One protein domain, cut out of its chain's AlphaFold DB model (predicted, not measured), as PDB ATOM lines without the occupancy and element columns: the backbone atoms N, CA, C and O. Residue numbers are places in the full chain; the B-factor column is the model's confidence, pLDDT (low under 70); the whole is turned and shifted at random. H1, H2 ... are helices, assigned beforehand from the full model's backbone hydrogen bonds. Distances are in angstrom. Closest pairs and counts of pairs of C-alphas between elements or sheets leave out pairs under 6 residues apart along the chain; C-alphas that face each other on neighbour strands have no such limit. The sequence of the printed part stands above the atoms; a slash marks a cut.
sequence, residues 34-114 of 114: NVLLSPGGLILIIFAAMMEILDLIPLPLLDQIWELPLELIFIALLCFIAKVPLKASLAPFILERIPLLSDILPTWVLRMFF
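This is residues 34 to 114 of the 114 residues of an uncharacterized protein of Candidatus Nealsonbacteria bacterium RIFOXYB1_FULL_40_15 (UniProt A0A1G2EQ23). What shape comes first to the eye? Two long helices, H1 and H2, lie side by side as a hairpin and make the longest axis; H3 folds back from the end of H2, and the short H5 packs on H3. H5 also comes close to H1, and H1, H2, H3 and H5 stand round a shared middle as a ring that is not well closed, with the four-residue H4 at the corner after H3. What is printed? The printed part has 81 residues with five named helices in the order H1, H2, H3, H4, H5 and no named strand; the class is all helix. How large and how full is it? It is compact, with a radius of gyration of the C-alphas of 12.2 A, and elongated, with spans of 36 by 22 by 21 A; residues 57 to 62 stick out at one end.

How do the first two helices stand? H1, residues 39 to 55, touches H2, residues 63 to 82, and the closest C-alphas are those of Gly 40 and Ile 81, 6.1 A apart. They run opposite ways at a shallow tilt of 12 degrees and form a helical hairpin. Where does the next helix go? H3, residues 86 to 96, only just touches H2, with 3 pairs of C-alphas within 8 A, the closest being those of Ile 75 and Ser 89 at 6.6 A; H2 touches H3 with residues 75 to 79 alone. H2 and H3 are a helical hairpin too, opposite ways at a shallow tilt of 30 degrees, while H1 and H3 are apart. What of the last two helices? H4, residues 99 to 102, touches H3 only at the corner, and only just, with 3 pairs of C-alphas within 8 A and Glu 96 and Ser 102 closest at 5.0 A. H5, residues 107 to 113, touches H3 at a steep tilt of 43 degrees, opposite ways, with the C-alphas of Pro 92 and Thr 107 closest at 5.9 A. H5 is close to but not clearly touching H1, where the closest C-alphas are those of Ala 48 and Trp 108 at 6.1 A, and H2 and H5 are near each other. What do the backbones show? Every O i to N i+4 pair is within hydrogen-bond range in H1 and H5, against 14 of 16 in H2 and 5 of 7 in H3. H4 is too short for such a pair, and its 1 pair of O i and N i+3 is not within range.

Where do the long helices lie? H1 begins at C-alpha 39 at (213.657, 141.522, 52.590) and is 24.6 A from first to last C-alpha. H2, the longest helix by residues with 20, is 26.4 A long and ends at C-alpha 82 at (221.084, 149.398, 55.808). Where do the shorter ones lie? H3 is 15.4 A long, H4 5.3 A and H5 10.2 A, and H5 ends at C-alpha 113 at (213.022, 158.483, 56.020).

How far does it reach? The two C-alphas farthest apart are those of Asn 34 and Leu 61, at 38.2 A. Are there cuts or long links? The printed part has no cut and ends at residue 114, the chain's last. The link from H1 to H2 is short, and the links from H2 to H3, H3 to H4 and H4 to H5 are tight. Where is confidence low? The mean pLDDT of the printed part is 80.6, and residues 60, 102 to 103, 105, 107 and 114 are under 70.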
ATOM      1  N   ASN A  34     215.325 151.288  47.882       81.88
ATOM      2  CA  ASN A  34     215.670 149.941  47.420       81.88
ATOM      3  C   ASN A  34     216.164 149.020  48.551       81.88
ATOM      4  O   ASN A  34     215.948 147.816  48.499       81.88
ATOM      5  N   VAL A  35     216.820 149.576  49.574       84.19
ATOM      6  CA  VAL A  35     217.245 148.833  50.767       84.19
ATOM      7  C   VAL A  35     216.076 148.675  51.733       84.19
ATOM      8  O   VAL A  35     215.901 147.596  52.291       84.19
ATOM      9  N   LEU A  36     215.245 149.708  51.885       84.25
ATOM     10  CA  LEU A  36     214.064 149.670  52.752       84.25
ATOM     11  C   LEU A  36     213.013 148.646  52.277       84.25
ATOM     12  O   LEU A  36     212.418 147.952  53.090       84.25
ATOM     13  N   LEU A  37     212.833 148.510  50.960       87.81
ATOM     14  CA  LEU A  37     211.919 147.543  50.334       87.81
ATOM     15  C   LEU A  37     212.544 146.153  50.130       87.81
ATOM     16  O   LEU A  37     211.887 145.245  49.626       87.81
ATOM     17  N   SER A  38     213.817 145.972  50.491       90.31
ATOM     18  CA  SER A  38     214.453 144.655  50.464       90.31
ATOM     19  C   SER A  38     213.895 143.757  51.581       90.31
ATOM     20  O   SER A  38     213.368 144.277  52.567       90.31
ATOM     21  N   PRO A  39     214.072 142.424  51.513       89.25
ATOM     22  CA  PRO A  39     213.657 141.522  52.590       89.25
ATOM     23  C   PRO A  39     214.211 141.926  53.966       89.25
ATOM     24  O   PRO A  39     213.502 141.858  54.963       89.25
ATOM     25  N   GLY A  40     215.454 142.419  54.021       86.88
ATOM     26  CA  GLY A  40     216.044 142.938  55.257       86.88
ATOM     27  C   GLY A  40     215.420 144.258  55.715       86.88
ATOM     28  O   GLY A  40     215.204 144.462  56.905       86.88
ATOM     29  N   GLY A  41     215.103 145.155  54.781       86.75
ATOM     30  CA  GLY A  41     214.418 146.409  55.093       86.75
ATOM     31  C   GLY A  41     212.998 146.192  55.616       86.75
ATOM     32  O   GLY A  41     212.595 146.859  56.564       86.75
ATOM     33  N   LEU A  42     212.282 145.191  55.099       90.00
ATOM     34  CA  LEU A  42     210.985 144.774  55.634       90.00
ATOM     35  C   LEU A  42     211.089 144.285  57.080       90.00
ATOM     36  O   LEU A  42     210.246 144.646  57.894       90.00
ATOM     37  N   ILE A  43     212.138 143.531  57.425       90.44
ATOM     38  CA  ILE A  43     212.390 143.125  58.818       90.44
ATOM     39  C   ILE A  43     212.587 144.358  59.709       90.44
ATOM     40  O   ILE A  43     212.034 144.399  60.803       90.44
ATOM     41  N   LEU A  44     213.312 145.381  59.237       88.50
ATOM     42  CA  LEU A  44     213.459 146.640  59.975       88.50
ATOM     43  C   LEU A  44     212.110 147.338  60.178       88.50
ATOM     44  O   LEU A  44     211.832 147.777  61.287       88.50
ATOM     45  N   ILE A  45     211.272 147.425  59.142       88.88
ATOM     46  CA  ILE A  45     209.932 148.032  59.231       88.88
ATOM     47  C   ILE A  45     209.056 147.277  60.232       88.88
ATOM     48  O   ILE A  45     208.437 147.899  61.088       88.88
ATOM     49  N   ILE A  46     209.021 145.946  60.150       90.19
ATOM     50  CA  ILE A  46     208.213 145.109  61.047       90.19
ATOM     51  C   ILE A  46     208.700 145.248  62.489       90.19
ATOM     52  O   ILE A  46     207.887 145.418  63.392       90.19
ATOM     53  N   PHE A  47     210.014 145.210  62.711       89.69
ATOM     54  CA  PHE A  47     210.586 145.362  64.047       89.69
ATOM     55  C   PHE A  47     210.309 146.751  64.628       89.69
ATOM     56  O   PHE A  47     209.929 146.865  65.787       89.69
ATOM     57  N   ALA A  48     210.442 147.799  63.813       87.19
ATOM     58  CA  ALA A  48     210.114 149.163  64.205       87.19
ATOM     59  C   ALA A  48     208.633 149.322  64.578       87.19
ATOM     60  O   ALA A  48     208.323 149.869  65.630       87.19
ATOM     61  N   ALA A  49     207.724 148.773  63.768       87.62
ATOM     62  CA  ALA A  49     206.295 148.778  64.070       87.62
ATOM     63  C   ALA A  49     205.964 147.978  65.340       87.62
ATOM     64  O   ALA A  49     205.093 148.370  66.107       87.62
ATOM     65  N   MET A  50     206.664 146.868  65.585       88.94
ATOM     66  CA  MET A  50     206.506 146.091  66.814       88.94
ATOM     67  C   MET A  50     206.934 146.891  68.050       88.94
ATOM     68  O   MET A  50     206.232 146.838  69.051       88.94
ATOM     69  N   MET A  51     208.044 147.639  67.982       85.38
ATOM     70  CA  MET A  51     208.462 148.521  69.079       85.38
ATOM     71  C   MET A  51     207.423 149.614  69.353       85.38
ATOM     72  O   MET A  51     207.063 149.797  70.505       85.38
ATOM     73  N   GLU A  52     206.862 150.240  68.314       83.31
ATOM     74  CA  GLU A  52     205.786 151.238  68.460       83.31
ATOM     75  C   GLU A  52     204.555 150.671  69.186       83.31
ATOM     76  O   GLU A  52     203.932 151.326  70.015       83.31
ATOM     77  N   ILE A  53     204.192 149.420  68.883       84.44
ATOM     78  CA  ILE A  53     203.060 148.750  69.532       84.44
ATOM     79  C   ILE A  53     203.349 148.466  71.008       84.44
ATOM     80  O   ILE A  53     202.428 148.492  71.823       84.44
ATOM     81  N   LEU A  54     204.602 148.169  71.354       82.06
ATOM     82  CA  LEU A  54     205.005 147.956  72.742       82.06
ATOM     83  C   LEU A  54     205.028 149.276  73.523       82.06
ATOM     84  O   LEU A  54     204.575 149.284  74.662       82.06
ATOM     85  N   ASP A  55     205.463 150.365  72.888       76.69
ATOM     86  CA  ASP A  55     205.525 151.715  73.471       76.69
ATOM     87  C   ASP A  55     204.130 152.313  73.757       76.69
ATOM     88  O   ASP A  55     203.943 153.130  74.654       76.69
ATOM     89  N   LEU A  56     203.088 151.830  73.067       78.81
ATOM     90  CA  LEU A  56     201.690 152.181  73.362       78.81
ATOM     91  C   LEU A  56     201.204 151.721  74.748       78.81
ATOM     92  O   LEU A  56     200.106 152.111  75.157       78.81
ATOM     93  N   ILE A  57     201.945 150.859  75.449       80.06
ATOM     94  CA  ILE A  57     201.584 150.377  76.784       80.06
ATOM     95  C   ILE A  57     202.283 151.274  77.817       80.06
ATOM     96  O   ILE A  57     203.442 151.025  78.119       80.06
ATOM     97  N   PRO A  58     201.603 152.268  78.424       70.31
ATOM     98  CA  PRO A  58     202.265 153.229  79.304       70.31
ATOM     99  C   PRO A  58     202.738 152.554  80.602       70.31
ATOM    100  O   PRO A  58     201.951 152.361  81.538       70.31
ATOM    101  N   LEU A  59     204.023 152.201  80.680       78.50
ATOM    102  CA  LEU A  59     204.650 151.568  81.839       78.50
ATOM    103  C   LEU A  59     205.858 152.397  82.301       78.50
ATOM    104  O   LEU A  59     207.003 152.039  82.035       78.50
ATOM    105  N   PRO A  60     205.653 153.434  83.132       69.88
ATOM    106  CA  PRO A  60     206.638 154.496  83.377       69.88
ATOM    107  C   PRO A  60     207.990 154.052  83.968       69.88
ATOM    108  O   PRO A  60     208.940 154.826  83.961       69.88
ATOM    109  N   LEU A  61     208.092 152.838  84.520       71.25
ATOM    110  CA  LEU A  61     209.339 152.283  85.066       71.25
ATOM    111  C   LEU A  61     209.872 151.074  84.285       71.25
ATOM    112  O   LEU A  61     211.063 150.783  84.380       71.25
ATOM    113  N   LEU A  62     209.011 150.352  83.559       74.88
ATOM    114  CA  LEU A  62     209.422 149.179  82.782       74.88
ATOM    115  C   LEU A  62     209.723 149.525  81.325       74.88
ATOM    116  O   LEU A  62     210.562 148.837  80.744       74.88
ATOM    117  N   ASP A  63     209.119 150.585  80.776       74.62
ATOM    118  CA  ASP A  63     209.343 151.021  79.392       74.62
ATOM    119  C   ASP A  63     210.826 151.193  79.133       74.62
ATOM    120  O   ASP A  63     211.410 150.457  78.348       74.62
ATOM    121  N   GLN A  64     211.498 152.017  79.931       75.94
ATOM    122  CA  GLN A  64     212.902 152.317  79.685       75.94
ATOM    123  C   GLN A  64     213.845 151.106  79.834       75.94
ATOM    124  O   GLN A  64     214.940 151.097  79.266       75.94
ATOM    125  N   ILE A  65     213.440 150.070  80.581       83.81
ATOM    126  CA  ILE A  65     214.225 148.837  80.763       83.81
ATOM    127  C   ILE A  65     214.136 147.943  79.524       83.81
ATOM    128  O   ILE A  65     215.111 147.260  79.212       83.81
ATOM    129  N   TRP A  66     212.998 147.913  78.830       82.44
ATOM    130  CA  TRP A  66     212.785 147.056  77.656       82.44
ATOM    131  C   TRP A  66     212.968 147.796  76.329       82.44
ATOM    132  O   TRP A  66     213.534 147.225  75.394       82.44
ATOM    133  N   GLU A  67     212.586 149.066  76.273       82.00
ATOM    134  CA  GLU A  67     212.747 149.975  75.137       82.00
ATOM    135  C   GLU A  67     214.225 150.128  74.766       82.00
ATOM    136  O   GLU A  67     214.607 149.892  73.624       82.00
ATOM    137  N   LEU A  68     215.103 150.408  75.736       85.06
ATOM    138  CA  LEU A  68     216.521 150.664  75.466       85.06
ATOM    139  C   LEU A  68     217.263 149.453  74.845       85.06
ATOM    140  O   LEU A  68     217.994 149.640  73.866       85.06
ATOM    141  N   PRO A  69     217.085 148.204  75.327       87.88
ATOM    142  CA  PRO A  69     217.586 147.013  74.639       87.88
ATOM    143  C   PRO A  69     216.992 146.803  73.244       87.88
ATOM    144  O   PRO A  69     217.736 146.486  72.312       87.88
ATOM    145  N   LEU A  70     215.674 146.959  73.090       88.38
ATOM    146  CA  LEU A  70     214.981 146.785  71.809       88.38
ATOM    147  C   LEU A  70     215.493 147.784  70.771       88.38
ATOM    148  O   LEU A  70     215.841 147.412  69.649       88.38
ATOM    149  N   GLU A  71     215.645 149.035  71.175       85.50
ATOM    150  CA  GLU A  71     216.152 150.097  70.330       85.50
ATOM    151  C   GLU A  71     217.621 149.861  69.944       85.50
ATOM    152  O   GLU A  71     218.014 150.072  68.794       85.50
ATOM    153  N   LEU A  72     218.444 149.345  70.863       87.81
ATOM    154  CA  LEU A  72     219.829 148.976  70.567       87.81
ATOM    155  C   LEU A  72     219.908 147.840  69.536       87.81
ATOM    156  O   LEU A  72     220.729 147.896  68.615       87.81
ATOM    157  N   ILE A  73     219.032 146.835  69.652       89.50
ATOM    158  CA  ILE A  73     218.887 145.765  68.653       89.50
ATOM    159  C   ILE A  73     218.476 146.367  67.311       89.50
ATOM    160  O   ILE A  73     219.074 146.043  66.282       89.50
ATOM    161  N   PHE A  74     217.513 147.287  67.308       88.44
ATOM    162  CA  PHE A  74     217.077 147.957  66.092       88.44
ATOM    163  C   PHE A  74     218.219 148.728  65.422       88.44
ATOM    164  O   PHE A  74     218.439 148.577  64.222       88.44
ATOM    165  N   ILE A  75     219.005 149.494  66.184       87.19
ATOM    166  CA  ILE A  75     220.190 150.199  65.678       87.19
ATOM    167  C   ILE A  75     221.202 149.211  65.092       87.19
ATOM    168  O   ILE A  75     221.733 149.460  64.007       87.19
ATOM    169  N   ALA A  76     221.457 148.085  65.762       87.62
ATOM    170  CA  ALA A  76     222.368 147.057  65.266       87.62
ATOM    171  C   ALA A  76     221.890 146.474  63.926       87.62
ATOM    172  O   ALA A  76     222.676 146.384  62.976       87.62
ATOM    173  N   LEU A  77     220.597 146.158  63.811       87.75
ATOM    174  CA  LEU A  77     219.984 145.701  62.563       87.75
ATOM    175  C   LEU A  77     220.077 146.774  61.469       87.75
ATOM    176  O   LEU A  77     220.423 146.462  60.328       87.75
ATOM    177  N   LEU A  78     219.839 148.042  61.804       86.31
ATOM    178  CA  LEU A  78     219.922 149.173  60.875       86.31
ATOM    179  C   LEU A  78     221.354 149.354  60.342       86.31
ATOM    180  O   LEU A  78     221.573 149.562  59.146       86.31
ATOM    181  N   CYS A  79     222.352 149.220  61.216       85.50
ATOM    182  CA  CYS A  79     223.760 149.242  60.836       85.50
ATOM    183  C   CYS A  79     224.140 148.050  59.952       85.50
ATOM    184  O   CYS A  79     224.877 148.230  58.981       85.50
ATOM    185  N   PHE A  80     223.632 146.855  60.252       86.50
ATOM    186  CA  PHE A  80     223.966 145.637  59.515       86.50
ATOM    187  C   PHE A  80     223.308 145.590  58.128       86.50
ATOM    188  O   PHE A  80     223.983 145.382  57.119       86.50
ATOM    189  N   ILE A  81     222.001 145.842  58.066       85.75
ATOM    190  CA  ILE A  81     221.186 145.715  56.852       85.75
ATOM    191  C   ILE A  81     221.329 146.962  55.980       85.75
ATOM    192  O   ILE A  81     221.669 146.871  54.799       85.75
ATOM    193  N   ALA A  82     221.111 148.145  56.560       81.31
ATOM    194  CA  ALA A  82     221.084 149.398  55.808       81.31
ATOM    195  C   ALA A  82     222.451 150.089  55.699       81.31
ATOM    196  O   ALA A  82     222.575 151.120  55.026       81.31
ATOM    197  N   LYS A  83     223.501 149.530  56.326       81.94
ATOM    198  CA  LYS A  83     224.866 150.098  56.341       81.94
ATOM    199  C   LYS A  83     224.850 151.582  56.732       81.94
ATOM    200  O   LYS A  83     225.562 152.428  56.165       81.94
ATOM    201  N   VAL A  84     223.969 151.919  57.670       81.31
ATOM    202  CA  VAL A  84     223.855 153.249  58.266       81.31
ATOM    203  C   VAL A  84     224.913 153.350  59.368       81.31
ATOM    204  O   VAL A  84     225.059 152.420  60.153       81.31
ATOM    205  N   PRO A  85     225.717 154.425  59.419       81.38
ATOM    206  CA  PRO A  85     226.696 154.586  60.486       81.38
ATOM    207  C   PRO A  85     225.988 154.835  61.823       81.38
ATOM    208  O   PRO A  85     225.058 155.632  61.866       81.38
ATOM    209  N   LEU A  86     226.499 154.260  62.919       80.44
ATOM    210  CA  LEU A  86     225.966 154.459  64.282       80.44
ATOM    211  C   LEU A  86     225.767 155.939  64.647       80.44
ATOM    212  O   LEU A  86     224.812 156.297  65.324       80.44
ATOM    213  N   LYS A  87     226.637 156.819  64.137       78.88
ATOM    214  CA  LYS A  87     226.544 158.273  64.339       78.88
ATOM    215  C   LYS A  87     225.236 158.877  63.810       78.88
ATOM    216  O   LYS A  87     224.761 159.845  64.385       78.88
ATOM    217  N   ALA A  88     224.672 158.316  62.740       77.06
ATOM    218  CA  ALA A  88     223.393 158.755  62.182       77.06
ATOM    219  C   ALA A  88     222.186 158.221  62.974       77.06
ATOM    220  O   ALA A  88     221.093 158.756  62.857       77.06
ATOM    221  N   SER A  89     222.383 157.185  63.795       77.69
ATOM    222  CA  SER A  89     221.351 156.649  64.690       77.69
ATOM    223  C   SER A  89     221.343 157.335  66.059       77.69
ATOM    224  O   SER A  89     220.377 157.200  66.801       77.69
ATOM    225  N   LEU A  90     222.393 158.099  66.390       80.75
ATOM    226  CA  LEU A  90     222.543 158.745  67.694       80.75
ATOM    227  C   LEU A  90     221.565 159.907  67.909       80.75
ATOM    228  O   LEU A  90     221.038 160.054  69.004       80.75
ATOM    229  N   ALA A  91     221.307 160.731  66.886       76.31
ATOM    230  CA  ALA A  91     220.340 161.822  67.020       76.31
ATOM    231  C   ALA A  91     218.910 161.299  67.241       76.31
ATOM    232  O   ALA A  91     218.293 161.718  68.215       76.31
ATOM    233  N   PRO A  92     218.405 160.340  66.441       76.00
ATOM    234  CA  PRO A  92     217.127 159.692  66.721       76.00
ATOM    235  C   PRO A  92     217.051 159.045  68.111       76.00
ATOM    236  O   PRO A  92     216.025 159.175  68.765       76.00
ATOM    237  N   PHE A  93     218.141 158.420  68.581       81.50
ATOM    238  CA  PHE A  93     218.221 157.817  69.921       81.50
ATOM    239  C   PHE A  93     218.065 158.860  71.033       81.50
ATOM    240  O   PHE A  93     217.348 158.647  72.001       81.50
ATOM    241  N   ILE A  94     218.721 160.018  70.904       81.19
ATOM    242  CA  ILE A  94     218.603 161.101  71.893       81.19
ATOM    243  C   ILE A  94     217.210 161.738  71.848       81.19
ATOM    244  O   ILE A  94     216.673 162.084  72.895       81.19
ATOM    245  N   LEU A  95     216.630 161.895  70.653       78.12
ATOM    246  CA  LEU A  95     215.294 162.473  70.488       78.12
ATOM    247  C   LEU A  95     214.211 161.617  71.148       78.12
ATOM    248  O   LEU A  95     213.292 162.181  71.730       78.12
ATOM    249  N   GLU A  96     214.351 160.291  71.119       75.81
ATOM    250  CA  GLU A  96     213.409 159.376  71.777       75.81
ATOM    251  C   GLU A  96     213.413 159.511  73.303       75.81
ATOM    252  O   GLU A  96     212.405 159.297  73.958       75.81
ATOM    253  N   ARG A  97     214.515 159.985  73.894       80.31
ATOM    254  CA  ARG A  97     214.590 160.244  75.342       80.31
ATOM    255  C   ARG A  97     213.894 161.524  75.780       80.31
ATOM    256  O   ARG A  97     213.915 161.839  76.970       80.31
ATOM    257  N   ILE A  98     213.323 162.283  74.849       80.81
ATOM    258  CA  ILE A  98     212.536 163.473  75.153       80.81
ATOM    259  C   ILE A  98     211.055 163.080  75.031       80.81
ATOM    260  O   ILE A  98     210.577 162.963  73.904       80.81
ATOM    261  N   PRO A  99     210.308 162.959  76.151       71.56
ATOM    262  CA  PRO A  99     208.924 162.462  76.156       71.56
ATOM    263  C   PRO A  99     207.988 163.218  75.201       71.56
ATOM    264  O   PRO A  99     207.132 162.653  74.542       71.56
ATOM    265  N   LEU A 100     208.206 164.528  75.058       73.44
ATOM    266  CA  LEU A 100     207.439 165.383  74.147       73.44
ATOM    267  C   LEU A 100     207.633 165.043  72.660       73.44
ATOM    268  O   LEU A 100     206.773 165.368  71.849       73.44
ATOM    269  N   LEU A 101     208.788 164.490  72.283       70.62
ATOM    270  CA  LEU A 101     209.133 164.172  70.897       70.62
ATOM    271  C   LEU A 101     208.774 162.728  70.542       70.62
ATOM    272  O   LEU A 101     208.315 162.509  69.421       70.62
ATOM    273  N   SER A 102     208.951 161.789  71.477       69.75
ATOM    274  CA  SER A 102     208.531 160.392  71.314       69.75
ATOM    275  C   SER A 102     207.016 160.282  71.127       69.75
ATOM    276  O   SER A 102     206.575 159.598  70.211       69.75
ATOM    277  N   ASP A 103     206.228 161.066  71.870       69.88
ATOM    278  CA  ASP A 103     204.757 161.050  71.779       69.88
ATOM    279  C   ASP A 103     204.208 161.530  70.420       69.88
ATOM    280  O   ASP A 103     203.092 161.192  70.027       69.88
ATOM    281  N   ILE A 104     204.955 162.383  69.710       71.94
ATOM    282  CA  ILE A 104     204.480 163.047  68.483       71.94
ATOM    283  C   ILE A 104     204.952 162.314  67.228       71.94
ATOM    284  O   ILE A 104     204.281 162.362  66.192       71.94
ATOM    285  N   LEU A 105     206.135 161.700  67.275       68.75
ATOM    286  CA  LEU A 105     206.800 161.186  66.088       68.75
ATOM    287  C   LEU A 105     207.473 159.843  66.375       68.75
ATOM    288  O   LEU A 105     208.456 159.812  67.118       68.75
ATOM    289  N   PRO A 106     207.050 158.772  65.676       71.12
ATOM    290  CA  PRO A 106     207.709 157.483  65.781       71.12
ATOM    291  C   PRO A 106     209.180 157.640  65.382       71.12
ATOM    292  O   PRO A 106     209.498 157.942  64.221       71.12
ATOM    293  N   THR A 107     210.118 157.488  66.319       69.25
ATOM    294  CA  THR A 107     211.516 157.884  66.054       69.25
ATOM    295  C   THR A 107     212.201 156.987  65.021       69.25
ATOM    296  O   THR A 107     213.191 157.370  64.381       69.25
ATOM    297  N   TRP A 108     211.640 155.806  64.765       72.50
ATOM    298  CA  TRP A 108     212.048 154.931  63.674       72.50
ATOM    299  C   TRP A 108     211.698 155.499  62.290       72.50
ATOM    300  O   TRP A 108     212.471 155.295  61.351       72.50
ATOM    301  N   VAL A 109     210.621 156.281  62.147       73.38
ATOM    302  CA  VAL A 109     210.291 156.984  60.891       73.38
ATOM    303  C   VAL A 109     211.388 157.993  60.564       73.38
ATOM    304  O   VAL A 109     211.852 158.057  59.425       73.38
ATOM    305  N   LEU A 110     211.884 158.720  61.569       70.88
ATOM    306  CA  LEU A 110     213.029 159.618  61.403       70.88
ATOM    307  C   LEU A 110     214.267 158.855  60.913       70.88
ATOM    308  O   LEU A 110     214.904 159.293  59.962       70.88
ATOM    309  N   ARG A 111     214.563 157.675  61.473       70.06
ATOM    310  CA  ARG A 111     215.720 156.846  61.063       70.06
ATOM    311  C   ARG A 111     215.603 156.281  59.651       70.06
ATOM    312  O   ARG A 111     216.617 156.084  58.983       70.06
ATOM    313  N   MET A 112     214.390 155.961  59.209       72.44
ATOM    314  CA  MET A 112     214.169 155.352  57.897       72.44
ATOM    315  C   MET A 112     214.061 156.391  56.781       72.44
ATOM    316  O   MET A 112     214.554 156.155  55.674       72.44
ATOM    317  N   PHE A 113     213.451 157.546  57.059       72.25
ATOM    318  CA  PHE A 113     213.022 158.483  56.020       72.25
ATOM    319  C   PHE A 113     213.778 159.820  55.977       72.25
ATOM    320  O   PHE A 113     213.714 160.471  54.920       72.25
ATOM    321  N   PHE A 114     214.517 160.195  57.031       65.00
ATOM    322  CA  PHE A 114     215.279 161.450  57.143       65.00
ATOM    323  C   PHE A 114     216.788 161.201  57.348       65.00
ATOM    324  O   PHE A 114     217.588 161.839  56.621       65.00
TER     325      PHE A 114